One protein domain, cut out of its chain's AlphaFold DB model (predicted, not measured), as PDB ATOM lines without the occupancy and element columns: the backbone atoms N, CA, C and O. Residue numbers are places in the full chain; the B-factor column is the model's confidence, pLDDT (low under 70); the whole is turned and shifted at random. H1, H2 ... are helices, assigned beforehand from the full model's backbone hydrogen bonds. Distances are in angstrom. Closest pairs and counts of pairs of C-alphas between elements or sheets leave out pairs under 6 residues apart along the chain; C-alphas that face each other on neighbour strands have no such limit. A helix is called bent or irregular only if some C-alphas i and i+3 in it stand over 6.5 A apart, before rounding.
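Overview. This is residues 6 to 116 of the 116 residues of an uncharacterized protein of Streptomyces malaysiensis (UniProt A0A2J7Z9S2). Two helical lobes are joined by one long bent helix, H4: its arm H4a packs with H1, H2 and H3 in one lobe, and in the other its arm H4b packs with the short helix H5, which in turn packs with H6. The 111 printed residues hold six named helices, H1 to H6 in chain order, and no named strand; the class is all helix. The helix packing is mostly crossed, at large angles. The whole is compact, with a radius of gyration of the C-alphas of 14.8 A, yet elongated, spanning 45 by 29 by 26 A.

Along the chain. By its hydrogen bonds H4, residues 60 to 86, was assigned as one helix, but it is bent: C-alphas 72 and 75 are 7.4 A apart. Its arms are H4a, residues 60 to 72, 18.4 A, and H4b, residues 75 to 86, 16.5 A. H1, residues 6 to 17, 16.3 A, begins at C-alpha 6 (424.446, 584.656, 859.017). H2 is residues 21 to 37, 24.3 A, and H3 residues 40 to 56, 24.0 A. H5 is residues 91 to 99, 11.6 A. H6, residues 103 to 115, 18.6 A, ends at C-alpha 115 (438.585, 564.330, 884.170).

Arrangement. H4a and H4b stand at a steep tilt of 60 degrees. H4a touches H3, closest C-alphas Ala 55 and Lys 63, 4.6 A. H2 touches H4a about perpendicular, 89 degrees, closest C-alphas Thr 23 and Trp 61, 4.8 A. H2 and H3 form a helical hairpin at 44 degrees, and H4b and H5 another at 42 degrees. H6 touches H5, closest C-alphas Gly 92 and Val 106, 6.0 A. H1 and H6 are apart. Every O i to N i+4 pair is within hydrogen-bond range in H1, H2, H4a, H4b, H5 and H6, and 12 of 13 in H3.

Size, cuts and confidence. The C-alphas of Asp 7 and Gly 88, the two farthest apart, are 45.8 A apart. The printed part has no cut, and its five links are tight. Mean pLDDT of the printed part is 91.3; residue 116 alone is under 70.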
ATOM      1  N   MET A   6     424.804 585.226 857.717       86.88
ATOM      2  CA  MET A   6     424.446 584.656 859.017       86.88
ATOM      3  C   MET A   6     424.304 583.136 858.944       86.88
ATOM      4  O   MET A   6     424.849 582.429 859.788       86.88
ATOM      5  N   ASP A   7     423.598 582.619 857.935       92.69
ATOM      6  CA  ASP A   7     423.354 581.181 857.806       92.69
ATOM      7  C   ASP A   7     424.654 580.416 857.513       92.69
ATOM      8  O   ASP A   7     424.843 579.305 858.010       92.69
ATOM      9  N   GLU A   8     425.586 581.015 856.764       92.44
ATOM     10  CA  GLU A   8     426.901 580.414 856.512       92.44
ATOM     11  C   GLU A   8     427.699 580.222 857.809       92.44
ATOM     12  O   GLU A   8     428.237 579.138 858.050       92.44
ATOM     13  N   ILE A   9     427.728 581.235 858.681       92.25
ATOM     14  CA  ILE A   9     428.449 581.157 859.960       92.25
ATOM     15  C   ILE A   9     427.745 580.201 860.927       92.25
ATOM     16  O   ILE A   9     428.410 579.426 861.616       92.25
ATOM     17  N   VAL A  10     426.410 580.186 860.945       96.25
ATOM     18  CA  VAL A  10     425.631 579.225 861.740       96.25
ATOM     19  C   VAL A  10     425.993 577.795 861.352       96.25
ATOM     20  O   VAL A  10     426.324 576.979 862.215       96.25
ATOM     21  N   HIS A  11     425.989 577.486 860.054       95.50
ATOM     22  CA  HIS A  11     426.366 576.162 859.569       95.50
ATOM     23  C   HIS A  11     427.828 575.824 859.865       95.50
ATOM     24  O   HIS A  11     428.116 574.684 860.236       95.50
ATOM     25  N   ALA A  12     428.736 576.799 859.762       94.00
ATOM     26  CA  ALA A  12     430.134 576.617 860.136       94.00
ATOM     27  C   ALA A  12     430.273 576.240 861.620       94.00
ATOM     28  O   ALA A  12     430.916 575.244 861.934       94.00
ATOM     29  N   PHE A  13     429.601 576.951 862.528       95.12
ATOM     30  CA  PHE A  13     429.640 576.649 863.962       95.12
ATOM     31  C   PHE A  13     429.039 575.288 864.301       95.12
ATOM     32  O   PHE A  13     429.599 574.561 865.120       95.12
ATOM     33  N   MET A  14     427.935 574.906 863.657       96.62
ATOM     34  CA  MET A  14     427.369 573.566 863.824       96.62
ATOM     35  C   MET A  14     428.352 572.478 863.382       96.62
ATOM     36  O   MET A  14     428.524 571.487 864.088       96.62
ATOM     37  N   ALA A  15     428.993 572.657 862.224       94.88
ATOM     38  CA  ALA A  15     429.920 571.678 861.667       94.88
ATOM     39  C   ALA A  15     431.226 571.585 862.467       94.88
ATOM     40  O   ALA A  15     431.711 570.483 862.713       94.88
ATOM     41  N   GLU A  16     431.781 572.724 862.877       93.56
ATOM     42  CA  GLU A  16     433.059 572.793 863.584       93.56
ATOM     43  C   GLU A  16     432.929 572.343 865.039       93.56
ATOM     44  O   GLU A  16     433.737 571.545 865.506       93.56
ATOM     45  N   TYR A  17     431.896 572.807 865.747       93.12
ATOM     46  CA  TYR A  17     431.761 572.593 867.191       93.12
ATOM     47  C   TYR A  17     430.729 571.526 867.571       93.12
ATOM     48  O   TYR A  17     430.571 571.225 868.755       93.12
ATOM     49  N   GLY A  18     430.016 570.946 866.599       93.44
ATOM     50  CA  GLY A  18     429.010 569.908 866.843       93.44
ATOM     51  C   GLY A  18     427.806 570.396 867.657       93.44
ATOM     52  O   GLY A  18     427.178 569.606 868.364       93.44
ATOM     53  N   VAL A  19     427.511 571.696 867.604       95.69
ATOM     54  CA  VAL A  19     426.427 572.337 868.364       95.69
ATOM     55  C   VAL A  19     425.109 572.338 867.588       95.69
ATOM     56  O   VAL A  19     425.070 572.152 866.372       95.69
ATOM     57  N   THR A  20     424.003 572.569 868.295       96.81
ATOM     58  CA  THR A  20     422.679 572.708 867.673       96.81
ATOM     59  C   THR A  20     422.547 574.033 866.915       96.81
ATOM     60  O   THR A  20     423.247 574.999 867.221       96.81
ATOM     61  N   GLU A  21     421.614 574.109 865.961       96.31
ATOM     62  CA  GLU A  21     421.331 575.351 865.227       96.31
ATOM     63  C   GLU A  21     420.962 576.529 866.153       96.31
ATOM     64  O   GLU A  21     421.539 577.598 865.968       96.31
ATOM     65  N   PRO A  22     420.101 576.384 867.188       97.06
ATOM     66  CA  PRO A  22     419.830 577.479 868.125       97.06
ATOM     67  C   PRO A  22     421.081 577.989 868.850       97.06
ATOM     68  O   PRO A  22     421.268 579.195 868.995       97.06
ATOM     69  N   THR A  23     421.962 577.080 869.274       97.06
ATOM     70  CA  THR A  23     423.230 577.448 869.916       97.06
ATOM     71  C   THR A  23     424.160 578.169 868.943       97.06
ATOM     72  O   THR A  23     424.737 579.198 869.293       97.06
ATOM     73  N   ALA A  24     424.281 577.657 867.716       96.69
ATOM     74  CA  ALA A  24     425.075 578.289 866.671       96.69
ATOM     75  C   ALA A  24     424.546 579.689 866.331       96.69
ATOM     76  O   ALA A  24     425.338 580.621 866.292       96.69
ATOM     77  N   ARG A  25     423.224 579.867 866.190       96.88
ATOM     78  CA  ARG A  25     422.596 581.176 865.935       96.88
ATOM     79  C   ARG A  25     422.921 582.196 867.020       96.88
ATOM     80  O   ARG A  25     423.389 583.277 866.681       96.88
ATOM     81  N   HIS A  26     422.783 581.840 868.297       96.69
ATOM     82  CA  HIS A  26     423.152 582.748 869.388       96.69
ATOM     83  C   HIS A  26     424.634 583.133 869.376       96.69
ATOM     84  O   HIS A  26     424.976 584.301 869.559       96.69
ATOM     85  N   ALA A  27     425.526 582.170 869.133       95.62
ATOM     86  CA  ALA A  27     426.950 582.464 869.026       95.62
ATOM     87  C   ALA A  27     427.251 583.372 867.822       95.62
ATOM     88  O   ALA A  27     428.012 584.329 867.952       95.62
ATOM     89  N   THR A  28     426.629 583.122 866.668       95.56
ATOM     90  CA  THR A  28     426.768 583.956 865.469       95.56
ATOM     91  C   THR A  28     426.268 585.379 865.721       95.56
ATOM     92  O   THR A  28     426.991 586.329 865.438       95.56
ATOM     93  N   GLU A  29     425.085 585.554 866.316       95.88
ATOM     94  CA  GLU A  29     424.546 586.871 866.695       95.88
ATOM     95  C   GLU A  29     425.517 587.658 867.584       95.88
ATOM     96  O   GLU A  29     425.723 588.860 867.381       95.88
ATOM     97  N   LEU A  30     426.146 586.977 868.546       95.62
ATOM     98  CA  LEU A  30     427.144 587.585 869.415       95.62
ATOM     99  C   LEU A  30     428.390 588.020 868.631       95.62
ATOM    100  O   LEU A  30     428.847 589.146 868.820       95.62
ATOM    101  N   VAL A  31     428.906 587.178 867.728       93.62
ATOM    102  CA  VAL A  31     430.040 587.539 866.855       93.62
ATOM    103  C   VAL A  31     429.720 588.797 866.055       93.62
ATOM    104  O   VAL A  31     430.478 589.761 866.123       93.62
ATOM    105  N   PHE A  32     428.574 588.845 865.372       93.31
ATOM    106  CA  PHE A  32     428.179 590.025 864.596       93.31
ATOM    107  C   PHE A  32     428.040 591.275 865.467       93.31
ATOM    108  O   PHE A  32     428.516 592.347 865.091       93.31
ATOM    109  N   THR A  33     427.422 591.141 866.642       95.31
ATOM    110  CA  THR A  33     427.257 592.252 867.589       95.31
ATOM    111  C   THR A  33     428.609 592.831 868.004       95.31
ATOM    112  O   THR A  33     428.780 594.050 868.012       95.31
ATOM    113  N   LEU A  34     429.586 591.973 868.302       95.06
ATOM    114  CA  LEU A  34     430.921 592.398 868.714       95.06
ATOM    115  C   LEU A  34     431.728 592.970 867.545       95.06
ATOM    116  O   LEU A  34     432.314 594.038 867.691       95.06
ATOM    117  N   SER A  35     431.696 592.341 866.369       93.06
ATOM    118  CA  SER A  35     432.395 592.833 865.174       93.06
ATOM    119  C   SER A  35     431.896 594.201 864.697       93.06
ATOM    120  O   SER A  35     432.656 594.949 864.085       93.06
ATOM    121  N   MET A  36     430.637 594.559 864.976       94.50
ATOM    122  CA  MET A  36     430.120 595.909 864.714       94.50
ATOM    123  C   MET A  36     430.577 596.947 865.751       94.50
ATOM    124  O   MET A  36     430.583 598.141 865.454       94.50
ATOM    125  N   ALA A  37     430.928 596.514 866.964       95.56
ATOM    126  CA  ALA A  37     431.252 597.399 868.081       95.56
ATOM    127  C   ALA A  37     432.758 597.645 868.251       95.56
ATOM    128  O   ALA A  37     433.140 598.684 868.793       95.56
ATOM    129  N   MET A  38     433.610 596.709 867.824       95.56
ATOM    130  CA  MET A  38     435.052 596.771 868.072       95.56
ATOM    131  C   MET A  38     435.881 596.046 866.993       95.56
ATOM    132  O   MET A  38     435.353 595.190 866.280       95.56
ATOM    133  N   PRO A  39     437.184 596.370 866.861       94.44
ATOM    134  CA  PRO A  39     438.101 595.676 865.961       94.44
ATOM    135  C   PRO A  39     438.156 594.168 866.217       94.44
ATOM    136  O   PRO A  39     438.059 593.715 867.354       94.44
ATOM    137  N   GLU A  40     438.406 593.389 865.166       86.12
ATOM    138  CA  GLU A  40     438.379 591.920 865.197       86.12
ATOM    139  C   GLU A  40     439.190 591.273 866.344       86.12
ATOM    140  O   GLU A  40     438.637 590.410 867.028       86.12
ATOM    141  N   PRO A  41     440.433 591.696 866.666       83.50
ATOM    142  CA  PRO A  41     441.177 591.096 867.778       83.50
ATOM    143  C   PRO A  41     440.553 591.361 869.155       83.50
ATOM    144  O   PRO A  41     440.740 590.577 870.085       83.50
ATOM    145  N   GLU A  42     439.852 592.484 869.307       87.94
ATOM    146  CA  GLU A  42     439.135 592.847 870.531       87.94
ATOM    147  C   GLU A  42     437.790 592.118 870.588       87.94
ATOM    148  O   GLU A  42     437.453 591.546 871.624       87.94
ATOM    149  N   ALA A  43     437.089 592.028 869.451       90.75
ATOM    150  CA  ALA A  43     435.823 591.314 869.312       90.75
ATOM    151  C   ALA A  43     435.977 589.829 869.640       90.75
ATOM    152  O   ALA A  43     435.161 589.277 870.370       90.75
ATOM    153  N   GLN A  44     437.054 589.194 869.169       86.81
ATOM    154  CA  GLN A  44     437.345 587.794 869.473       86.81
ATOM    155  C   GLN A  44     437.557 587.568 870.977       86.81
ATOM    156  O   GLN A  44     436.995 586.637 871.553       86.81
ATOM    157  N   LYS A  45     438.331 588.439 871.637       85.06
ATOM    158  CA  LYS A  45     438.563 588.347 873.087       85.06
ATOM    159  C   LYS A  45     437.275 588.552 873.878       85.06
ATOM    160  O   LYS A  45     437.024 587.830 874.842       85.06
ATOM    161  N   GLU A  46     436.456 589.522 873.477       91.62
ATOM    162  CA  GLU A  46     435.185 589.788 874.146       91.62
ATOM    163  C   GLU A  46     434.158 588.679 873.885       91.62
ATOM    164  O   GLU A  46     433.371 588.355 874.774       91.62
ATOM    165  N   PHE A  47     434.200 588.037 872.714       92.56
ATOM    166  CA  PHE A  47     433.380 586.870 872.393       92.56
ATOM    167  C   PHE A  47     433.693 585.721 873.349       92.56
ATOM    168  O   PHE A  47     432.793 585.218 874.024       92.56
ATOM    169  N   GLU A  48     434.971 585.360 873.476       88.62
ATOM    170  CA  GLU A  48     435.430 584.310 874.389       88.62
ATOM    171  C   GLU A  48     435.033 584.619 875.836       88.62
ATOM    172  O   GLU A  48     434.441 583.775 876.516       88.62
ATOM    173  N   ARG A  49     435.269 585.859 876.284       88.31
ATOM    174  CA  ARG A  49     434.877 586.324 877.619       88.31
ATOM    175  C   ARG A  49     433.366 586.232 877.837       88.31
ATOM    176  O   ARG A  49     432.924 585.805 878.903       88.31
ATOM    177  N   THR A  50     432.568 586.638 876.852       92.94
ATOM    178  CA  THR A  50     431.105 586.661 876.955       92.94
ATOM    179  C   THR A  50     430.533 585.251 876.991       92.94
ATOM    180  O   THR A  50     429.701 584.963 877.853       92.94
ATOM    181  N   VAL A  51     431.007 584.361 876.114       92.38
ATOM    182  CA  VAL A  51     430.621 582.943 876.107       92.38
ATOM    183  C   VAL A  51     430.987 582.291 877.438       92.38
ATOM    184  O   VAL A  51     430.141 581.637 878.046       92.38
ATOM    185  N   GLN A  52     432.202 582.516 877.945       87.19
ATOM    186  CA  GLN A  52     432.623 581.959 879.229       87.19
ATOM    187  C   GLN A  52     431.769 582.487 880.389       87.19
ATOM    188  O   GLN A  52     431.282 581.713 881.214       87.19
ATOM    189  N   ALA A  53     431.517 583.798 880.440       88.25
ATOM    190  CA  ALA A  53     430.691 584.390 881.486       88.25
ATOM    191  C   ALA A  53     429.243 583.874 881.432       88.25
ATOM    192  O   ALA A  53     428.650 583.593 882.474       88.25
ATOM    193  N   ALA A  54     428.672 583.716 880.236       92.75
ATOM    194  CA  ALA A  54     427.346 583.137 880.039       92.75
ATOM    195  C   ALA A  54     427.298 581.660 880.471       92.75
ATOM    196  O   ALA A  54     426.379 581.251 881.187       92.75
ATOM    197  N   ALA A  55     428.325 580.872 880.137       88.62
ATOM    198  CA  ALA A  55     428.442 579.484 880.572       88.62
ATOM    199  C   ALA A  55     428.532 579.375 882.106       88.62
ATOM    200  O   ALA A  55     427.817 578.566 882.710       88.62
ATOM    201  N   ALA A  56     429.326 580.241 882.744       84.75
ATOM    202  CA  ALA A  56     429.457 580.323 884.200       84.75
ATOM    203  C   ALA A  56     428.143 580.728 884.890       84.75
ATOM    204  O   ALA A  56     427.810 580.197 885.950       84.75
ATOM    205  N   ARG A  57     427.345 581.609 884.267       91.94
ATOM    206  CA  ARG A  57     425.986 581.958 884.726       91.94
ATOM    207  C   ARG A  57     424.962 580.839 884.537       91.94
ATOM    208  O   ARG A  57     423.855 580.935 885.059       91.94
ATOM    209  N   GLY A  58     425.311 579.775 883.820       89.38
ATOM    210  CA  GLY A  58     424.421 578.645 883.598       89.38
ATOM    211  C   GLY A  58     423.620 578.699 882.302       89.38
ATOM    212  O   GLY A  58     422.728 577.869 882.142       89.38
ATOM    213  N   GLU A  59     423.920 579.621 881.386       95.12
ATOM    214  CA  GLU A  59     423.204 579.737 880.114       95.12
ATOM    215  C   GLU A  59     423.473 578.510 879.229       95.12
ATOM    216  O   GLU A  59     424.622 578.181 878.926       95.12
ATOM    217  N   GLY A  60     422.403 577.809 878.833       94.62
ATOM    218  CA  GLY A  60     422.502 576.522 878.135       94.62
ATOM    219  C   GLY A  60     423.238 576.611 876.797       94.62
ATOM    220  O   GLY A  60     424.155 575.832 876.555       94.62
ATOM    221  N   TRP A  61     422.904 577.616 875.979       95.44
ATOM    222  CA  TRP A  61     423.552 577.841 874.682       95.44
ATOM    223  C   TRP A  61     425.070 578.027 874.840       95.44
ATOM    224  O   TRP A  61     425.851 577.419 874.112       95.44
ATOM    225  N   ALA A  62     425.496 578.804 875.839       94.50
ATOM    226  CA  ALA A  62     426.899 579.117 876.067       94.50
ATOM    227  C   ALA A  62     427.673 577.907 876.592       94.50
ATOM    228  O   ALA A  62     428.795 577.668 876.155       94.50
ATOM    229  N   LYS A  63     427.071 577.105 877.483       90.31
ATOM    230  CA  LYS A  63     427.663 575.840 877.944       90.31
ATOM    231  C   LYS A  63     427.883 574.863 876.795       90.31
ATOM    232  O   LYS A  63     428.964 574.286 876.689       90.31
ATOM    233  N   ASP A  64     426.875 574.691 875.944       92.56
ATOM    234  CA  ASP A  64     426.956 573.787 874.798       92.56
ATOM    235  C   ASP A  64     428.003 574.269 873.791       92.56
ATOM    236  O   ASP A  64     428.833 573.479 873.339       92.56
ATOM    237  N   PHE A  65     428.021 575.574 873.500       94.50
ATOM    238  CA  PHE A  65     429.006 576.173 872.607       94.50
ATOM    239  C   PHE A  65     430.429 576.034 873.145       94.50
ATOM    240  O   PHE A  65     431.308 575.522 872.453       94.50
ATOM    241  N   TYR A  66     430.651 576.428 874.400       89.19
ATOM    242  CA  TYR A  66     431.955 576.352 875.047       89.19
ATOM    243  C   TYR A  66     432.472 574.910 875.108       89.19
ATOM    244  O   TYR A  66     433.632 574.642 874.796       89.19
ATOM    245  N   LYS A  67     431.596 573.943 875.409       86.75
ATOM    246  CA  LYS A  67     431.942 572.520 875.372       86.75
ATOM    247  C   LYS A  67     432.356 572.068 873.970       86.75
ATOM    248  O   LYS A  67     433.365 571.374 873.851       86.75
ATOM    249  N   GLY A  68     431.602 572.431 872.931       89.69
ATOM    250  CA  GLY A  68     431.929 572.101 871.539       89.69
ATOM    251  C   GLY A  68     433.278 572.682 871.109       89.69
ATOM    252  O   GLY A  68     434.141 571.962 870.598       89.69
ATOM    253  N   PHE A  69     433.507 573.956 871.431       87.94
ATOM    254  CA  PHE A  69     434.768 574.659 871.209       87.94
ATOM    255  C   PHE A  69     435.959 573.951 871.872       87.94
ATOM    256  O   PHE A  69     436.923 573.580 871.197       87.94
ATOM    257  N   ILE A  70     435.876 573.696 873.181       84.81
ATOM    258  CA  ILE A  70     436.961 573.049 873.922       84.81
ATOM    259  C   ILE A  70     437.174 571.608 873.446       84.81
ATOM    260  O   ILE A  70     438.316 571.190 873.279       84.81
ATOM    261  N   THR A  71     436.107 570.852 873.168       86.06
ATOM    262  CA  THR A  71     436.207 569.462 872.681       86.06
ATOM    263  C   THR A  71     436.953 569.386 871.353       86.06
ATOM    264  O   THR A  71     437.823 568.534 871.183       86.06
ATOM    265  N   THR A  72     436.664 570.311 870.438       89.19
ATOM    266  CA  THR A  72     437.303 570.383 869.117       89.19
ATOM    267  C   THR A  72     438.805 570.644 869.231       89.19
ATOM    268  O   THR A  72     439.605 570.047 868.510       89.19
ATOM    269  N   ARG A  73     439.213 571.486 870.185       86.25
ATOM    270  CA  ARG A  73     440.622 571.851 870.407       86.25
ATOM    271  C   ARG A  73     441.352 570.949 871.413       86.25
ATOM    272  O   ARG A  73     442.583 570.983 871.492       86.25
ATOM    273  N   MET A  74     440.622 570.083 872.121       89.19
ATOM    274  CA  MET A  74     441.138 569.209 873.179       89.19
ATOM    275  C   MET A  74     442.341 568.354 872.761       89.19
ATOM    276  O   MET A  74     443.284 568.266 873.549       89.19
ATOM    277  N   PRO A  75     442.388 567.739 871.559       89.31
ATOM    278  CA  PRO A  75     443.549 566.946 871.159       89.31
ATOM    279  C   PRO A  75     444.853 567.758 871.153       89.31
ATOM    280  O   PRO A  75     445.887 567.263 871.602       89.31
ATOM    281  N   GLY A  76     444.800 569.017 870.700       91.38
ATOM    282  CA  GLY A  76     445.947 569.926 870.701       91.38
ATOM    283  C   GLY A  76     446.339 570.359 872.113       91.38
ATOM    284  O   GLY A  76     447.516 570.311 872.470       91.38
ATOM    285  N   TYR A  77     445.354 570.695 872.948       93.06
ATOM    286  CA  TYR A  77     445.594 571.054 874.346       93.06
ATOM    287  C   TYR A  77     446.222 569.910 875.137       93.06
ATOM    288  O   TYR A  77     447.194 570.119 875.864       93.06
ATOM    289  N   ARG A  78     445.727 568.681 874.950       92.00
ATOM    290  CA  ARG A  78     446.286 567.494 875.600       92.00
ATOM    291  C   ARG A  78     447.719 567.225 875.153       92.00
ATOM    292  O   ARG A  78     448.566 566.939 875.992       92.00
ATOM    293  N   ALA A  79     448.019 567.385 873.864       94.25
ATOM    294  CA  ALA A  79     449.380 567.225 873.360       94.25
ATOM    295  C   ALA A  79     450.363 568.217 874.013       94.25
ATOM    296  O   ALA A  79     451.422 567.797 874.488       94.25
ATOM    297  N   THR A  80     450.000 569.503 874.094       95.62
ATOM    298  CA  THR A  80     450.810 570.531 874.775       95.62
ATOM    299  C   THR A  80     450.948 570.233 876.270       95.62
ATOM    300  O   THR A  80     452.057 570.283 876.807       95.62
ATOM    301  N   TYR A  81     449.855 569.855 876.941       94.75
ATOM    302  CA  TYR A  81     449.859 569.485 878.358       94.75
ATOM    303  C   TYR A  81     450.829 568.329 878.647       94.75
ATOM    304  O   TYR A  81     451.734 568.460 879.475       94.75
ATOM    305  N   ASP A  82     450.704 567.222 877.912       94.75
ATOM    306  CA  ASP A  82     451.536 566.028 878.090       94.75
ATOM    307  C   ASP A  82     453.013 566.301 877.771       94.75
ATOM    308  O   ASP A  82     453.913 565.695 878.360       94.75
ATOM    309  N   GLN A  83     453.291 567.184 876.808       96.56
ATOM    310  CA  GLN A  83     454.653 567.585 876.467       96.56
ATOM    311  C   GLN A  83     455.287 568.427 877.578       96.56
ATOM    312  O   GLN A  83     456.450 568.196 877.923       96.56
ATOM    313  N   ALA A  84     454.543 569.378 878.149       96.00
ATOM    314  CA  ALA A  84     455.012 570.194 879.262       96.00
ATOM    315  C   ALA A  84     455.307 569.329 880.495       96.00
ATOM    316  O   ALA A  84     456.398 569.426 881.061       96.00
ATOM    317  N   GLN A  85     454.405 568.399 880.835       94.25
ATOM    318  CA  GLN A  85     454.613 567.462 881.942       94.25
ATOM    319  C   GLN A  85     455.855 566.590 881.749       94.25
ATOM    320  O   GLN A  85     456.674 566.474 882.661       94.25
ATOM    321  N   ARG A  86     456.059 566.032 880.547       96.19
ATOM    322  CA  ARG A  86     457.254 565.229 880.225       96.19
ATOM    323  C   ARG A  86     458.565 566.001 880.377       96.19
ATOM    324  O   ARG A  86     459.603 565.391 880.616       96.19
ATOM    325  N   ARG A  87     458.530 567.325 880.227       95.94
ATOM    326  CA  ARG A  87     459.692 568.215 880.365       95.94
ATOM    327  C   ARG A  87     459.855 568.789 881.775       95.94
ATOM    328  O   ARG A  87     460.796 569.542 881.994       95.94
ATOM    329  N   GLY A  88     458.953 568.469 882.708       94.88
ATOM    330  CA  GLY A  88     458.920 569.089 884.034       94.88
ATOM    331  C   GLY A  88     458.613 570.593 883.997       94.88
ATOM    332  O   GLY A  88     459.030 571.317 884.895       94.88
ATOM    333  N   ALA A  89     457.937 571.068 882.948       95.19
ATOM    334  CA  ALA A  89     457.562 572.468 882.771       95.19
ATOM    335  C   ALA A  89     456.132 572.743 883.269       95.19
ATOM    336  O   ALA A  89     455.320 571.827 883.408       95.19
ATOM    337  N   ASP A  90     455.811 574.020 883.491       96.06
ATOM    338  CA  ASP A  90     454.449 574.459 883.803       96.06
ATOM    339  C   ASP A  90     453.533 574.274 882.580       96.06
ATOM    340  O   ASP A  90     453.703 574.920 881.539       96.06
ATOM    341  N   ALA A  91     452.574 573.353 882.700       94.94
ATOM    342  CA  ALA A  91     451.628 573.041 881.636       94.94
ATOM    343  C   ALA A  91     450.620 574.170 881.383       94.94
ATOM    344  O   ALA A  91     450.211 574.356 880.239       94.94
ATOM    345  N   GLY A  92     450.255 574.942 882.409       94.31
ATOM    346  CA  GLY A  92     449.382 576.101 882.253       94.31
ATOM    347  C   GLY A  92     450.066 577.186 881.430       94.31
ATOM    348  O   GLY A  92     449.549 577.584 880.390       94.31
ATOM    349  N   ALA A  93     451.301 577.540 881.788       95.19
ATOM    350  CA  ALA A  93     452.091 578.511 881.030       95.19
ATOM    351  C   ALA A  93     452.381 578.059 879.583       95.19
ATOM    352  O   ALA A  93     452.569 578.887 878.689       95.19
ATOM    353  N   ALA A  94     452.452 576.747 879.325       95.56
ATOM    354  CA  ALA A  94     452.557 576.215 877.967       95.56
ATOM    355  C   ALA A  94     451.263 576.383 877.168       95.56
ATOM    356  O   ALA A  94     451.319 576.809 876.017       95.56
ATOM    357  N   LEU A  95     450.115 576.112 877.789       93.12
ATOM    358  CA  LEU A  95     448.802 576.290 877.180       93.12
ATOM    359  C   LEU A  95     448.504 577.763 876.862       93.12
ATOM    360  O   LEU A  95     448.059 578.054 875.754       93.12
ATOM    361  N   GLU A  96     448.819 578.696 877.766       91.88
ATOM    362  CA  GLU A  96     448.683 580.140 877.503       91.88
ATOM    363  C   GLU A  96     449.528 580.565 876.295       91.88
ATOM    364  O   GLU A  96     449.042 581.214 875.371       91.88
ATOM    365  N   ARG A  97     450.803 580.158 876.270       93.31
ATOM    366  CA  ARG A  97     451.761 580.576 875.240       93.31
ATOM    367  C   ARG A  97     451.463 579.988 873.863       93.31
ATOM    368  O   ARG A  97     451.621 580.682 872.867       93.31
ATOM    369  N   GLU A  98     451.132 578.701 873.796       92.94
ATOM    370  CA  GLU A  98     450.993 577.979 872.523       92.94
ATOM    371  C   GLU A  98     449.594 578.102 871.926       92.94
ATOM    372  O   GLU A  98     449.457 578.072 870.706       92.94
ATOM    373  N   HIS A  99     448.572 578.271 872.767       87.12
ATOM    374  CA  HIS A  99     447.175 578.308 872.330       87.12
ATOM    375  C   HIS A  99     446.497 579.656 872.576       87.12
ATOM    376  O   HIS A  99     445.313 579.795 872.279       87.12
ATOM    377  N   GLY A 100     447.224 580.643 873.112       83.75
ATOM    378  CA  GLY A 100     446.700 581.985 873.380       83.75
ATOM    379  C   GLY A 100     445.592 582.010 874.432       83.75
ATOM    380  O   GLY A 100     444.800 582.948 874.453       83.75
ATOM    381  N   LEU A 101     445.497 580.969 875.266       83.31
ATOM    382  CA  LEU A 101     444.425 580.837 876.244       83.31
ATOM    383  C   LEU A 101     444.563 581.880 877.352       83.31
ATOM    384  O   LEU A 101     445.663 582.157 877.830       83.31
ATOM    385  N   SER A 102     443.427 582.417 877.798       78.44
ATOM    386  CA  SER A 102     443.370 583.172 879.047       78.44
ATOM    387  C   SER A 102     443.654 582.247 880.244       78.44
ATOM    388  O   SER A 102     443.392 581.043 880.155       78.44
ATOM    389  N   PRO A 103     444.125 582.777 881.388       82.81
ATOM    390  CA  PRO A 103     444.344 581.970 882.592       82.81
ATOM    391  C   PRO A 103     443.102 581.177 883.029       82.81
ATOM    392  O   PRO A 103     443.208 580.014 883.421       82.81
ATOM    393  N   ASP A 104     441.912 581.772 882.894       78.81
ATOM    394  CA  ASP A 104     440.649 581.111 883.230       78.81
ATOM    395  C   ASP A 104     440.354 579.946 882.269       78.81
ATOM    396  O   ASP A 104     440.007 578.849 882.710       78.81
ATOM    397  N   ALA A 105     440.560 580.136 880.961       78.19
ATOM    398  CA  ALA A 105     440.397 579.069 879.975       78.19
ATOM    399  C   ALA A 105     441.421 577.939 880.174       78.19
ATOM    400  O   ALA A 105     441.088 576.764 880.015       78.19
ATOM    401  N   VAL A 106     442.655 578.264 880.577       89.25
ATOM    402  CA  VAL A 106     443.667 577.262 880.940       89.25
ATOM    403  C   VAL A 106     443.222 576.423 882.131       89.25
ATOM    404  O   VAL A 106     443.365 575.197 882.095       89.25
ATOM    405  N   ALA A 107     442.661 577.045 883.171       88.25
ATOM    406  CA  ALA A 107     442.162 576.319 884.334       88.25
ATOM    407  C   ALA A 107     441.055 575.320 883.948       88.25
ATOM    408  O   ALA A 107     441.098 574.162 884.378       88.25
ATOM    409  N   GLU A 108     440.116 575.731 883.092       82.62
ATOM    410  CA  GLU A 108     439.048 574.857 882.593       82.62
ATOM    411  C   GLU A 108     439.587 573.707 881.729       82.62
ATOM    412  O   GLU A 108     439.246 572.545 881.964       82.62
ATOM    413  N   VAL A 109     440.498 573.989 880.794       88.75
ATOM    414  CA  VAL A 109     441.138 572.962 879.954       88.75
ATOM    415  C   VAL A 109     441.878 571.930 880.805       88.75
ATOM    416  O   VAL A 109     441.717 570.727 880.595       88.75
ATOM    417  N   ILE A 110     442.655 572.366 881.802       92.12
ATOM    418  CA  ILE A 110     443.366 571.453 882.707       92.12
ATOM    419  C   ILE A 110     442.379 570.602 883.513       92.12
ATOM    420  O   ILE A 110     442.618 569.405 883.697       92.12
ATOM    421  N   ALA A 111     441.279 571.187 883.996       89.25
ATOM    422  CA  ALA A 111     440.247 570.443 884.711       89.25
ATOM    423  C   ALA A 111     439.619 569.356 883.823       89.25
ATOM    424  O   ALA A 111     439.460 568.219 884.268       89.25
ATOM    425  N   MET A 112     439.343 569.669 882.554       85.00
ATOM    426  CA  MET A 112     438.796 568.713 881.588       85.00
ATOM    427  C   MET A 112     439.784 567.597 881.232       85.00
ATOM    428  O   MET A 112     439.395 566.433 881.255       85.00
ATOM    429  N   ILE A 113     441.059 567.919 880.974       88.69
ATOM    430  CA  ILE A 113     442.110 566.919 880.696       88.69
ATOM    431  C   ILE A 113     442.263 565.934 881.863       88.69
ATOM    432  O   ILE A 113     442.533 564.755 881.653       88.69
ATOM    433  N   ARG A 114     442.103 566.400 883.106       87.06
ATOM    434  CA  ARG A 114     442.220 565.555 884.305       87.06
ATOM    435  C   ARG A 114     440.989 564.692 884.575       87.06
ATOM    436  O   ARG A 114     441.094 563.726 885.324       87.06
ATOM    437  N   ALA A 115     439.839 565.061 884.020       80.25
ATOM    438  CA  ALA A 115     438.585 564.330 884.170       80.25
ATOM    439  C   ALA A 115     438.379 563.247 883.093       80.25
ATOM    440  O   ALA A 115     437.451 562.448 883.225       80.25
ATOM    441  N   SER A 116     439.213 563.235 882.042       69.12
ATOM    442  CA  SER A 116     439.187 562.279 880.922       69.12
ATOM    443  C   SER A 116     440.172 561.128 881.093       69.12
ATOM    444  O   SER A 116     439.775 559.976 880.824       69.12
TER     445      SER A 116